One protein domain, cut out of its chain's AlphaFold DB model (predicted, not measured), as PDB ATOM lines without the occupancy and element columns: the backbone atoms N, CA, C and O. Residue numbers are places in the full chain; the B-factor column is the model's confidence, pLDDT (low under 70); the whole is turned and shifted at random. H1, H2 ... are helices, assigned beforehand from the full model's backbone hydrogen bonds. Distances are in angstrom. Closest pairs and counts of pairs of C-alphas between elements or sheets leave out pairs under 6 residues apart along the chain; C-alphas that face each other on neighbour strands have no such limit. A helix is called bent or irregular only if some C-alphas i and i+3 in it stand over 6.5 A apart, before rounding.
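AT A GLANCE: This is residues 2 to 87 of the 125 residues of the protein "Hypothetical protein" of Symbiodinium sp. CCMP2456 (UniProt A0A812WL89). The main picture is one long helix, H1, with two shorter helices on it: H3 crosses H1 at 63 degrees over residues 18 to 29, and H2 folds back under the last residues of H1 in a small helical hairpin. H1 makes most of the longest axis; residues 2 to 16, of which 8 to 16 belong to H1, stick out at one end, and residues 81 to 87, of which 81 to 84 belong to H3, stick out beside H1. The printed part has 86 residues, with three named helices in the order H1, H2, H3 and no named strand, and its class is all helix. It is only just loose, close to extended, with a radius of gyration of the C-alphas of 17.7 A, and its C-alphas span 63 by 21 by 19 A.

HOW THE PARTS SIT: Begin with H1, residues 8 to 42, the longest helix. Look at its residues 18 to 29, and you will find that with these alone it touches H3, residues 69 to 84. The closest C-alphas of the two are those of Gly 26 and Val 72, 5.2 A apart, and 15 pairs of C-alphas lie within 8 A. Their lines stand at a steep tilt of 63 degrees, they run opposite ways, and their centres are 8.0 A apart. Now move along H1 to residues 39 to 40; with these alone it touches H2, residues 48 to 57. Here the closest C-alphas are those of Val 40 and Ala 51, 5.4 A apart, and 4 pairs of C-alphas lie within 8 A. H1 and H2 run opposite ways at a steep tilt of 42 degrees and form a helical hairpin, with their centres 23.4 A apart. H2 and H3 are apart, with no C-alpha of the one within 8 A of the other. In the backbones of H2 and H3 every O i to N i+4 pair is within hydrogen-bond range; in H1, 29 of 31 are.

IN THESE COORDINATES: Find C-alpha 8, of Phe 8, at (44.347, 25.743, 48.972); from there H1 runs through 35 residues to C-alpha 42, of Gln 42, at (22.430, 70.224, 43.157), a length of 49.9 A from first to last C-alpha. H1 is neither bent nor irregular, but only just: C-alphas 9 and 12 are 6.0 A apart. Go on to Ser 48, where H2 begins; its 10 residues end at Leu 57, 14.2 A away from first to last C-alpha. H3 follows with 16 residues, from Leu 69 to Met 84, where you will find C-alpha 84 at (40.861, 39.061, 34.716); it measures 22.6 A from first to last C-alpha.

THE WHOLE: The two C-alphas farthest apart are those of Ala 2 and Lys 45, at 64.0 A, and the outline is a rod. Set aside the two stretches that stand free, residues 2 to 16 and 81 to 87, and the body of 64 residues spans 41 by 18 by 16 A, with a radius of gyration of 13.1 A. The link from H1 to H2, of 5 residues, is tight; the link from H2 to H3, of 11 residues, is long. The printed part runs from residue 2 to residue 87 with no cut. Read the B-factor column for the model's confidence: the mean pLDDT of the printed part is 71.9, and 41 residues are under 70, namely residues 2 to 8, residue 10, residues 39 to 67 and residues 84 to 87. The mean pLDDT is 79 in H1, 64 in H2 and 80 in H3.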
ATOM      1  N   ALA A   2      43.219  12.483  38.901       40.66
ATOM      2  CA  ALA A   2      42.692  13.751  39.418       40.66
ATOM      3  C   ALA A   2      43.401  15.050  38.978       40.66
ATOM      4  O   ALA A   2      44.506  15.353  39.420       40.66
ATOM      5  N   ARG A   3      42.708  15.869  38.169       49.50
ATOM      6  CA  ARG A   3      42.981  17.313  38.085       49.50
ATOM      7  C   ARG A   3      42.869  17.859  39.511       49.50
ATOM      8  O   ARG A   3      41.811  17.742  40.122       49.50
ATOM      9  N   GLN A   4      43.950  18.406  40.050       57.09
ATOM     10  CA  GLN A   4      43.967  19.066  41.352       57.09
ATOM     11  C   GLN A   4      43.199  20.392  41.215       57.09
ATOM     12  O   GLN A   4      43.759  21.413  40.839       57.09
ATOM     13  N   ILE A   5      41.878  20.336  41.401       58.56
ATOM     14  CA  ILE A   5      40.937  21.444  41.140       58.56
ATOM     15  C   ILE A   5      41.097  22.589  42.155       58.56
ATOM     16  O   ILE A   5      40.724  23.720  41.865       58.56
ATOM     17  N   ALA A   6      41.709  22.331  43.313       54.19
ATOM     18  CA  ALA A   6      41.934  23.340  44.339       54.19
ATOM     19  C   ALA A   6      43.390  23.325  44.811       54.19
ATOM     20  O   ALA A   6      43.874  22.333  45.359       54.19
ATOM     21  N   ASN A   7      44.079  24.452  44.628       69.38
ATOM     22  CA  ASN A   7      45.288  24.759  45.379       69.38
ATOM     23  C   ASN A   7      44.875  25.637  46.565       69.38
ATOM     24  O   ASN A   7      44.627  26.831  46.395       69.38
ATOM     25  N   PHE A   8      44.774  25.043  47.755       63.50
ATOM     26  CA  PHE A   8      44.347  25.743  48.972       63.50
ATOM     27  C   PHE A   8      45.232  26.955  49.308       63.50
ATOM     28  O   PHE A   8      44.731  27.926  49.870       63.50
ATOM     29  N   GLY A   9      46.501  26.965  48.880       72.62
ATOM     30  CA  GLY A   9      47.381  28.129  49.032       72.62
ATOM     31  C   GLY A   9      46.917  29.359  48.242       72.62
ATOM     32  O   GLY A   9      47.086  30.481  48.703       72.62
ATOM     33  N   ARG A  10      46.258  29.167  47.089       69.38
ATOM     34  CA  ARG A  10      45.687  30.266  46.284       69.38
ATOM     35  C   ARG A  10      44.318  30.726  46.788       69.38
ATOM     36  O   ARG A  10      43.895  31.825  46.447       69.38
ATOM     37  N   LEU A  11      43.631  29.917  47.602       76.00
ATOM     38  CA  LEU A  11      42.338  30.306  48.171       76.00
ATOM     39  C   LEU A  11      42.491  31.458  49.167       76.00
ATOM     40  O   LEU A  11      41.712  32.403  49.115       76.00
ATOM     41  N   VAL A  12      43.517  31.426  50.018       82.00
ATOM     42  CA  VAL A  12      43.763  32.500  50.998       82.00
ATOM     43  C   VAL A  12      44.032  33.836  50.301       82.00
ATOM     44  O   VAL A  12      43.433  34.847  50.659       82.00
ATOM     45  N   ASP A  13      44.858  33.817  49.254       78.06
ATOM     46  CA  ASP A  13      45.156  34.991  48.427       78.06
ATOM     47  C   ASP A  13      43.890  35.540  47.743       78.06
ATOM     48  O   ASP A  13      43.605  36.737  47.791       78.06
ATOM     49  N   SER A  14      43.040  34.651  47.212       79.44
ATOM     50  CA  SER A  14      41.763  35.053  46.611       79.44
ATOM     51  C   SER A  14      40.780  35.667  47.617       79.44
ATOM     52  O   SER A  14      40.131  36.660  47.301       79.44
ATOM     53  N   VAL A  15      40.704  35.141  48.845       85.50
ATOM     54  CA  VAL A  15      39.821  35.669  49.902       85.50
ATOM     55  C   VAL A  15      40.273  37.062  50.337       85.50
ATOM     56  O   VAL A  15      39.442  37.961  50.503       85.50
ATOM     57  N   PHE A  16      41.583  37.265  50.479       87.44
ATOM     58  CA  PHE A  16      42.142  38.577  50.786       87.44
ATOM     59  C   PHE A  16      41.846  39.581  49.666       87.44
ATOM     60  O   PHE A  16      41.318  40.663  49.933       87.44
ATOM     61  N   PHE A  17      42.080  39.191  48.409       83.88
ATOM     62  CA  PHE A  17      41.777  40.021  47.246       83.88
ATOM     63  C   PHE A  17      40.293  40.406  47.176       83.88
ATOM     64  O   PHE A  17      39.977  41.584  47.027       83.88
ATOM     65  N   THR A  18      39.369  39.453  47.346       85.44
ATOM     66  CA  THR A  18      37.924  39.735  47.346       85.44
ATOM     67  C   THR A  18      37.525  40.674  48.482       85.44
ATOM     68  O   THR A  18      36.705  41.565  48.277       85.44
ATOM     69  N   THR A  19      38.127  40.524  49.663       87.31
ATOM     70  CA  THR A  19      37.842  41.400  50.808       87.31
ATOM     71  C   THR A  19      38.262  42.838  50.511       87.31
ATOM     72  O   THR A  19      37.462  43.760  50.661       87.31
ATOM     73  N   VAL A  20      39.484  43.043  50.015       87.75
ATOM     74  CA  VAL A  20      39.975  44.374  49.628       87.75
ATOM     75  C   VAL A  20      39.138  44.954  48.482       87.75
ATOM     76  O   VAL A  20      38.748  46.121  48.533       87.75
ATOM     77  N   ALA A  21      38.789  44.137  47.486       86.12
ATOM     78  CA  ALA A  21      37.944  44.546  46.370       86.12
ATOM     79  C   ALA A  21      36.541  44.980  46.823       86.12
ATOM     80  O   ALA A  21      36.006  45.941  46.279       86.12
ATOM     81  N   LEU A  22      35.956  44.334  47.837       86.69
ATOM     82  CA  LEU A  22      34.676  44.748  48.422       86.69
ATOM     83  C   LEU A  22      34.772  46.105  49.126       86.69
ATOM     84  O   LEU A  22      33.874  46.928  48.959       86.69
ATOM     85  N   PHE A  23      35.858  46.377  49.854       88.50
ATOM     86  CA  PHE A  23      36.073  47.687  50.480       88.50
ATOM     87  C   PHE A  23      36.265  48.799  49.441       88.50
ATOM     88  O   PHE A  23      35.630  49.849  49.542       88.50
ATOM     89  N   ILE A  24      37.084  48.557  48.413       88.19
ATOM     90  CA  ILE A  24      37.300  49.512  47.313       88.19
ATOM     91  C   ILE A  24      36.003  49.728  46.529       88.19
ATOM     92  O   ILE A  24      35.661  50.864  46.209       88.19
ATOM     93  N   SER A  25      35.257  48.656  46.257       85.19
ATOM     94  CA  SER A  25      33.947  48.702  45.604       85.19
ATOM     95  C   SER A  25      32.953  49.537  46.410       85.19
ATOM     96  O   SER A  25      32.338  50.455  45.873       85.19
ATOM     97  N   GLY A  26      32.838  49.272  47.714       84.31
ATOM     98  CA  GLY A  26      31.936  49.999  48.602       84.31
ATOM     99  C   GLY A  26      32.272  51.485  48.669       84.31
ATOM    100  O   GLY A  26      31.382  52.324  48.536       84.31
ATOM    101  N   PHE A  27      33.557  51.818  48.791       86.69
ATOM    102  CA  PHE A  27      34.016  53.205  48.791       86.69
ATOM    103  C   PHE A  27      33.818  53.895  47.432       86.69
ATOM    104  O   PHE A  27      33.342  55.026  47.371       86.69
ATOM    105  N   GLY A  28      34.119  53.207  46.329       84.19
ATOM    106  CA  GLY A  28      33.923  53.719  44.975       84.19
ATOM    107  C   GLY A  28      32.452  53.998  44.664       84.19
ATOM    108  O   GLY A  28      32.126  55.069  44.154       84.19
ATOM    109  N   LEU A  29      31.548  53.087  45.036       83.50
ATOM    110  CA  LEU A  29      30.105  53.301  44.898       83.50
ATOM    111  C   LEU A  29      29.611  54.447  45.768       83.50
ATOM    112  O   LEU A  29      28.765  55.217  45.325       83.50
ATOM    113  N   PHE A  30      30.131  54.571  46.987       83.44
ATOM    114  CA  PHE A  30      29.782  55.671  47.874       83.44
ATOM    115  C   PHE A  30      30.157  57.029  47.258       83.44
ATOM    116  O   PHE A  30      29.320  57.930  47.196       83.44
ATOM    117  N   LEU A  31      31.371  57.153  46.709       83.12
ATOM    118  CA  LEU A  31      31.806  58.362  46.006       83.12
ATOM    119  C   LEU A  31      30.986  58.638  44.743       83.12
ATOM    120  O   LEU A  31      30.616  59.783  44.498       83.12
ATOM    121  N   LEU A  32      30.674  57.610  43.951       81.06
ATOM    122  CA  LEU A  32      29.817  57.752  42.770       81.06
ATOM    123  C   LEU A  32      28.395  58.185  43.147       81.06
ATOM    124  O   LEU A  32      27.799  58.994  42.437       81.06
ATOM    125  N   GLY A  33      27.871  57.700  44.273       77.56
ATOM    126  CA  GLY A  33      26.582  58.105  44.823       77.56
ATOM    127  C   GLY A  33      26.553  59.573  45.246       77.56
ATOM    128  O   GLY A  33      25.638  60.304  44.863       77.56
ATOM    129  N   GLU A  34      27.575  60.032  45.974       78.50
ATOM    130  CA  GLU A  34      27.722  61.451  46.324       78.50
ATOM    131  C   GLU A  34      27.946  62.324  45.083       78.50
ATOM    132  O   GLU A  34      27.341  63.387  44.947       78.50
ATOM    133  N   LEU A  35      28.734  61.868  44.108       76.25
ATOM    134  CA  LEU A  35      28.917  62.589  42.850       76.25
ATOM    135  C   LEU A  35      27.597  62.705  42.075       76.25
ATOM    136  O   LEU A  35      27.270  63.785  41.586       76.25
ATOM    137  N   TYR A  36      26.809  61.631  41.995       72.06
ATOM    138  CA  TYR A  36      25.498  61.648  41.349       72.06
ATOM    139  C   TYR A  36      24.548  62.627  42.047       72.06
ATOM    140  O   TYR A  36      23.890  63.430  41.387       72.06
ATOM    141  N   LYS A  37      24.521  62.620  43.383       72.38
ATOM    142  CA  LYS A  37      23.735  63.562  44.184       72.38
ATOM    143  C   LYS A  37      24.145  65.011  43.902       72.38
ATOM    144  O   LYS A  37      23.296  65.844  43.594       72.38
ATOM    145  N   ASN A  38      25.441  65.305  43.906       71.06
ATOM    146  CA  ASN A  38      25.940  66.662  43.693       71.06
ATOM    147  C   ASN A  38      25.746  67.142  42.239       71.06
ATOM    148  O   ASN A  38      25.268  68.253  42.020       71.06
ATOM    149  N   VAL A  39      26.005  66.298  41.233       69.81
ATOM    150  CA  VAL A  39      25.900  66.663  39.805       69.81
ATOM    151  C   VAL A  39      24.452  66.696  39.305       69.81
ATOM    152  O   VAL A  39      24.076  67.606  38.566       69.81
ATOM    153  N   VAL A  40      23.623  65.719  39.686       65.62
ATOM    154  CA  VAL A  40      22.256  65.567  39.155       65.62
ATOM    155  C   VAL A  40      21.208  66.258  40.032       65.62
ATOM    156  O   VAL A  40      20.199  66.714  39.489       65.62
ATOM    157  N   GLN A  41      21.408  66.374  41.353       62.84
ATOM    158  CA  GLN A  41      20.428  67.030  42.236       62.84
ATOM    159  C   GLN A  41      20.774  68.491  42.562       62.84
ATOM    160  O   GLN A  41      19.858  69.312  42.579       62.84
ATOM    161  N   GLN A  42      22.048  68.847  42.785       62.34
ATOM    162  CA  GLN A  42      22.430  70.224  43.157       62.34
ATOM    163  C   GLN A  42      22.908  71.089  41.975       62.34
ATOM    164  O   GLN A  42      22.487  72.237  41.845       62.34
ATOM    165  N   GLU A  43      23.727  70.547  41.070       56.91
ATOM    166  CA  GLU A  43      24.389  71.301  39.983       56.91
ATOM    167  C   GLU A  43      23.728  71.135  38.595       56.91
ATOM    168  O   GLU A  43      24.251  71.614  37.582       56.91
ATOM    169  N   ALA A  44      22.535  70.531  38.512       57.81
ATOM    170  CA  ALA A  44      21.845  70.260  37.239       57.81
ATOM    171  C   ALA A  44      21.616  71.510  36.363       57.81
ATOM    172  O   ALA A  44      21.507  71.405  35.140       57.81
ATOM    173  N   LYS A  45      21.568  72.702  36.976       53.91
ATOM    174  CA  LYS A  45      21.433  73.983  36.265       53.91
ATOM    175  C   LYS A  45      22.728  74.463  35.594       53.91
ATOM    176  O   LYS A  45      22.629  75.142  34.579       53.91
ATOM    177  N   LYS A  46      23.916  74.117  36.112       56.66
ATOM    178  CA  LYS A  46      25.216  74.517  35.532       56.66
ATOM    179  C   LYS A  46      25.797  73.463  34.587       56.66
ATOM    180  O   LYS A  46      26.433  73.819  33.599       56.66
ATOM    181  N   LEU A  47      25.526  72.180  34.833       58.53
ATOM    182  CA  LEU A  47      26.056  71.045  34.062       58.53
ATOM    183  C   LEU A  47      24.972  70.306  33.259       58.53
ATOM    184  O   LEU A  47      25.011  69.083  33.132       58.53
ATOM    185  N   SER A  48      23.992  71.024  32.698       57.47
ATOM    186  CA  SER A  48      22.752  70.418  32.173       57.47
ATOM    187  C   SER A  48      22.962  69.338  31.099       57.47
ATOM    188  O   SER A  48      22.245  68.337  31.089       57.47
ATOM    189  N   LYS A  49      23.975  69.480  30.231       62.25
ATOM    190  CA  LYS A  49      24.298  68.472  29.202       62.25
ATOM    191  C   LYS A  49      24.896  67.196  29.801       62.25
ATOM    192  O   LYS A  49      24.504  66.104  29.404       62.25
ATOM    193  N   VAL A  50      25.802  67.324  30.771       62.88
ATOM    194  CA  VAL A  50      26.436  66.176  31.443       62.88
ATOM    195  C   VAL A  50      25.430  65.483  32.360       62.88
ATOM    196  O   VAL A  50      25.299  64.264  32.317       62.88
ATOM    197  N   ALA A  51      24.636  66.256  33.104       60.78
ATOM    198  CA  ALA A  51      23.559  65.742  33.941       60.78
ATOM    199  C   ALA A  51      22.499  64.986  33.119       60.78
ATOM    200  O   ALA A  51      22.022  63.941  33.555       60.78
ATOM    201  N   GLY A  52      22.170  65.463  31.912       64.31
ATOM    202  CA  GLY A  52      21.248  64.784  30.999       64.31
ATOM    203  C   GLY A  52      21.774  63.443  30.477       64.31
ATOM    204  O   GLY A  52      21.011  62.483  30.394       64.31
ATOM    205  N   VAL A  53      23.073  63.343  30.174       68.44
ATOM    206  CA  VAL A  53      23.701  62.074  29.759       68.44
ATOM    207  C   VAL A  53      23.777  61.099  30.931       68.44
ATOM    208  O   VAL A  53      23.385  59.947  30.784       68.44
ATOM    209  N   VAL A  54      24.205  61.558  32.109       63.78
ATOM    210  CA  VAL A  54      24.329  60.714  33.307       63.78
ATOM    211  C   VAL A  54      22.963  60.214  33.787       63.78
ATOM    212  O   VAL A  54      22.831  59.039  34.113       63.78
ATOM    213  N   ALA A  55      21.920  61.051  33.750       63.25
ATOM    214  CA  ALA A  55      20.553  60.638  34.076       63.25
ATOM    215  C   ALA A  55      19.965  59.638  33.064       63.25
ATOM    216  O   ALA A  55      19.101  58.840  33.419       63.25
ATOM    217  N   ARG A  56      20.426  59.674  31.808       67.19
ATOM    218  CA  ARG A  56      20.001  58.741  30.755       67.19
ATOM    219  C   ARG A  56      20.765  57.418  30.803       67.19
ATOM    220  O   ARG A  56      20.187  56.386  30.487       67.19
ATOM    221  N   LEU A  57      22.040  57.456  31.192       68.06
ATOM    222  CA  LEU A  57      22.889  56.274  31.349       68.06
ATOM    223  C   LEU A  57      22.553  55.505  32.635       68.06
ATOM    224  O   LEU A  57      22.597  54.279  32.648       68.06
ATOM    225  N   PHE A  58      22.164  56.225  33.690       64.94
ATOM    226  CA  PHE A  58      21.746  55.663  34.970       64.94
ATOM    227  C   PHE A  58      20.376  56.219  35.387       64.94
ATOM    228  O   PHE A  58      20.299  57.163  36.189       64.94
ATOM    229  N   PRO A  59      19.279  55.660  34.842       61.97
ATOM    230  CA  PRO A  59      17.926  56.018  35.244       61.97
ATOM    231  C   PRO A  59      17.610  55.386  36.607       61.97
ATOM    232  O   PRO A  59      16.926  54.371  36.699       61.97
ATOM    233  N   PHE A  60      18.143  55.968  37.684       64.81
ATOM    234  CA  PHE A  60      17.789  55.551  39.038       64.81
ATOM    235  C   PHE A  60      16.352  55.995  39.360       64.81
ATOM    236  O   PHE A  60      16.029  57.172  39.139       64.81
ATOM    237  N   PRO A  61      15.489  55.105  39.888       56.28
ATOM    238  CA  PRO A  61      14.168  55.498  40.365       56.28
ATOM    239  C   PRO A  61      14.312  56.635  41.392       56.28
ATOM    240  O   PRO A  61      15.212  56.642  42.231       56.28
ATOM    241  N   ASP A  62      13.496  57.676  41.235       58.72
ATOM    242  CA  ASP A  62      13.520  58.916  42.027       58.72
ATOM    243  C   ASP A  62      14.830  59.728  42.018       58.72
ATOM    244  O   ASP A  62      15.013  60.607  42.865       58.72
ATOM    245  N   LYS A  63      15.755  59.485  41.073       56.97
ATOM    246  CA  LYS A  63      17.103  60.101  41.064       56.97
ATOM    247  C   LYS A  63      17.844  59.888  42.391       56.97
ATOM    248  O   LYS A  63      18.655  60.730  42.793       56.97
ATOM    249  N   LYS A  64      17.543  58.800  43.101       59.03
ATOM    250  CA  LYS A  64      18.211  58.428  44.344       59.03
ATOM    251  C   LYS A  64      19.108  57.239  44.063       59.03
ATOM    252  O   LYS A  64      18.661  56.206  43.584       59.03
ATOM    253  N   PHE A  65      20.388  57.411  44.355       65.38
ATOM    254  CA  PHE A  65      21.325  56.306  44.337       65.38
ATOM    255  C   PHE A  65      21.051  55.414  45.552       65.38
ATOM    256  O   PHE A  65      21.208  55.852  46.693       65.38
ATOM    257  N   GLU A  66      20.602  54.183  45.313       68.31
ATOM    258  CA  GLU A  66      20.332  53.217  46.374       68.31
ATOM    259  C   GLU A  66      21.604  52.422  46.684       68.31
ATOM    260  O   GLU A  66      21.966  51.463  45.998       68.31
ATOM    261  N   PHE A  67      22.314  52.832  47.734       69.81
ATOM    262  CA  PHE A  67      23.479  52.096  48.204       69.81
ATOM    263  C   PHE A  67      23.021  50.856  48.978       69.81
ATOM    264  O   PHE A  67      22.547  50.947  50.108       69.81
ATOM    265  N   SER A  68      23.161  49.689  48.353       77.94
ATOM    266  CA  SER A  68      22.819  48.392  48.940       77.94
ATOM    267  C   SER A  68      23.994  47.433  48.792       77.94
ATOM    268  O   SER A  68      24.787  47.551  47.853       77.94
ATOM    269  N   LEU A  69      24.086  46.457  49.699       77.31
ATOM    270  CA  LEU A  69      25.116  45.419  49.675       77.31
ATOM    271  C   LEU A  69      25.161  44.708  48.313       77.31
ATOM    272  O   LEU A  69      26.242  44.422  47.807       77.31
ATOM    273  N   THR A  70      24.007  44.511  47.671       80.44
ATOM    274  CA  THR A  70      23.912  43.921  46.329       80.44
ATOM    275  C   THR A  70      24.692  44.725  45.287       80.44
ATOM    276  O   THR A  70      25.422  44.140  44.492       80.44
ATOM    277  N   HIS A  71      24.610  46.060  45.311       80.94
ATOM    278  CA  HIS A  71      25.344  46.918  44.375       80.94
ATOM    279  C   HIS A  71      26.856  46.848  44.612       80.94
ATOM    280  O   HIS A  71      27.627  46.769  43.657       80.94
ATOM    281  N   VAL A  72      27.279  46.799  45.879       84.19
ATOM    282  CA  VAL A  72      28.694  46.648  46.255       84.19
ATOM    283  C   VAL A  72      29.247  45.303  45.783       84.19
ATOM    284  O   VAL A  72      30.347  45.237  45.229       84.19
ATOM    285  N   VAL A  73      28.473  44.230  45.949       81.44
ATOM    286  CA  VAL A  73      28.864  42.886  45.517       81.44
ATOM    287  C   VAL A  73      28.934  42.806  43.992       81.44
ATOM    288  O   VAL A  73      29.966  42.398  43.461       81.44
ATOM    289  N   VAL A  74      27.909  43.267  43.268       83.19
ATOM    290  CA  VAL A  74      27.904  43.249  41.792       83.19
ATOM    291  C   VAL A  74      29.038  44.102  41.221       83.19
ATOM    292  O   VAL A  74      29.730  43.664  40.304       83.19
ATOM    293  N   PHE A  75      29.304  45.281  41.784       84.38
ATOM    294  CA  PHE A  75      30.418  46.111  41.326       84.38
ATOM    295  C   PHE A  75      31.781  45.484  41.626       84.38
ATOM    296  O   PHE A  75      32.670  45.526  40.779       84.38
ATOM    297  N   SER A  76      31.940  44.816  42.773       83.94
ATOM    298  CA  SER A  76      33.176  44.084  43.078       83.94
ATOM    299  C   SER A  76      33.418  42.920  42.108       83.94
ATOM    300  O   SER A  76      34.557  42.680  41.711       83.94
ATOM    301  N   MET A  77      32.354  42.248  41.647       81.94
ATOM    302  CA  MET A  77      32.450  41.224  40.602       81.94
ATOM    303  C   MET A  77      32.863  41.826  39.258       81.94
ATOM    304  O   MET A  77      33.706  41.250  38.576       81.94
ATOM    305  N   LEU A  78      32.323  42.994  38.889       83.81
ATOM    306  CA  LEU A  78      32.718  43.696  37.663       83.81
ATOM    307  C   LEU A  78      34.190  44.122  37.696       83.81
ATOM    308  O   LEU A  78      34.894  43.941  36.704       83.81
ATOM    309  N   ILE A  79      34.678  44.617  38.840       83.50
ATOM    310  CA  ILE A  79      36.105  44.904  39.043       83.50
ATOM    311  C   ILE A  79      36.924  43.619  38.877       83.50
ATOM    312  O   ILE A  79      37.905  43.612  38.141       83.50
ATOM    313  N   GLY A  80      36.501  42.518  39.507       80.62
ATOM    314  CA  GLY A  80      37.174  41.225  39.383       80.62
ATOM    315  C   GLY A  80      37.260  40.731  37.934       80.62
ATOM    316  O   GLY A  80      38.325  40.300  37.496       80.62
ATOM    317  N   LEU A  81      36.176  40.859  37.164       80.12
ATOM    318  CA  LEU A  81      36.148  40.524  35.737       80.12
ATOM    319  C   LEU A  81      37.082  41.423  34.914       80.12
ATOM    320  O   LEU A  81      37.794  40.930  34.040       80.12
ATOM    321  N   LEU A  82      37.134  42.722  35.218       79.38
ATOM    322  CA  LEU A  82      38.039  43.657  34.550       79.38
ATOM    323  C   LEU A  82      39.513  43.336  34.851       79.38
ATOM    324  O   LEU A  82      40.351  43.382  33.953       79.38
ATOM    325  N   CYS A  83      39.826  42.942  36.087       72.12
ATOM    326  CA  CYS A  83      41.162  42.487  36.476       72.12
ATOM    327  C   CYS A  83      41.560  41.169  35.789       72.12
ATOM    328  O   CYS A  83      42.741  40.956  35.519       72.12
ATOM    329  N   MET A  84      40.600  40.293  35.472       68.12
ATOM    330  CA  MET A  84      40.861  39.061  34.716       68.12
ATOM    331  C   MET A  84      41.127  39.314  33.227       68.12
ATOM    332  O   MET A  84      41.930  38.601  32.635       68.12
ATOM    333  N   LEU A  85      40.513  40.339  32.628       65.19
ATOM    334  CA  LEU A  85      40.693  40.687  31.211       65.19
ATOM    335  C   LEU A  85      42.101  41.202  30.862       65.19
ATOM    336  O   LEU A  85      42.450  41.254  29.688       65.19
ATOM    337  N   HIS A  86      42.905  41.579  31.858       56.28
ATOM    338  CA  HIS A  86      44.160  42.307  31.654       56.28
ATOM    339  C   HIS A  86      45.396  41.642  32.269       56.28
ATOM    340  O   HIS A  86      46.395  42.331  32.470       56.28
ATOM    341  N   HIS A  87      45.369  40.343  32.593       55.12
ATOM    342  CA  HIS A  87      46.492  39.720  33.299       55.12
ATOM    343  C   HIS A  87      47.440  38.936  32.364       55.12
ATOM    344  O   HIS A  87      47.277  37.724  32.223       55.12
TER     345      HIS A  87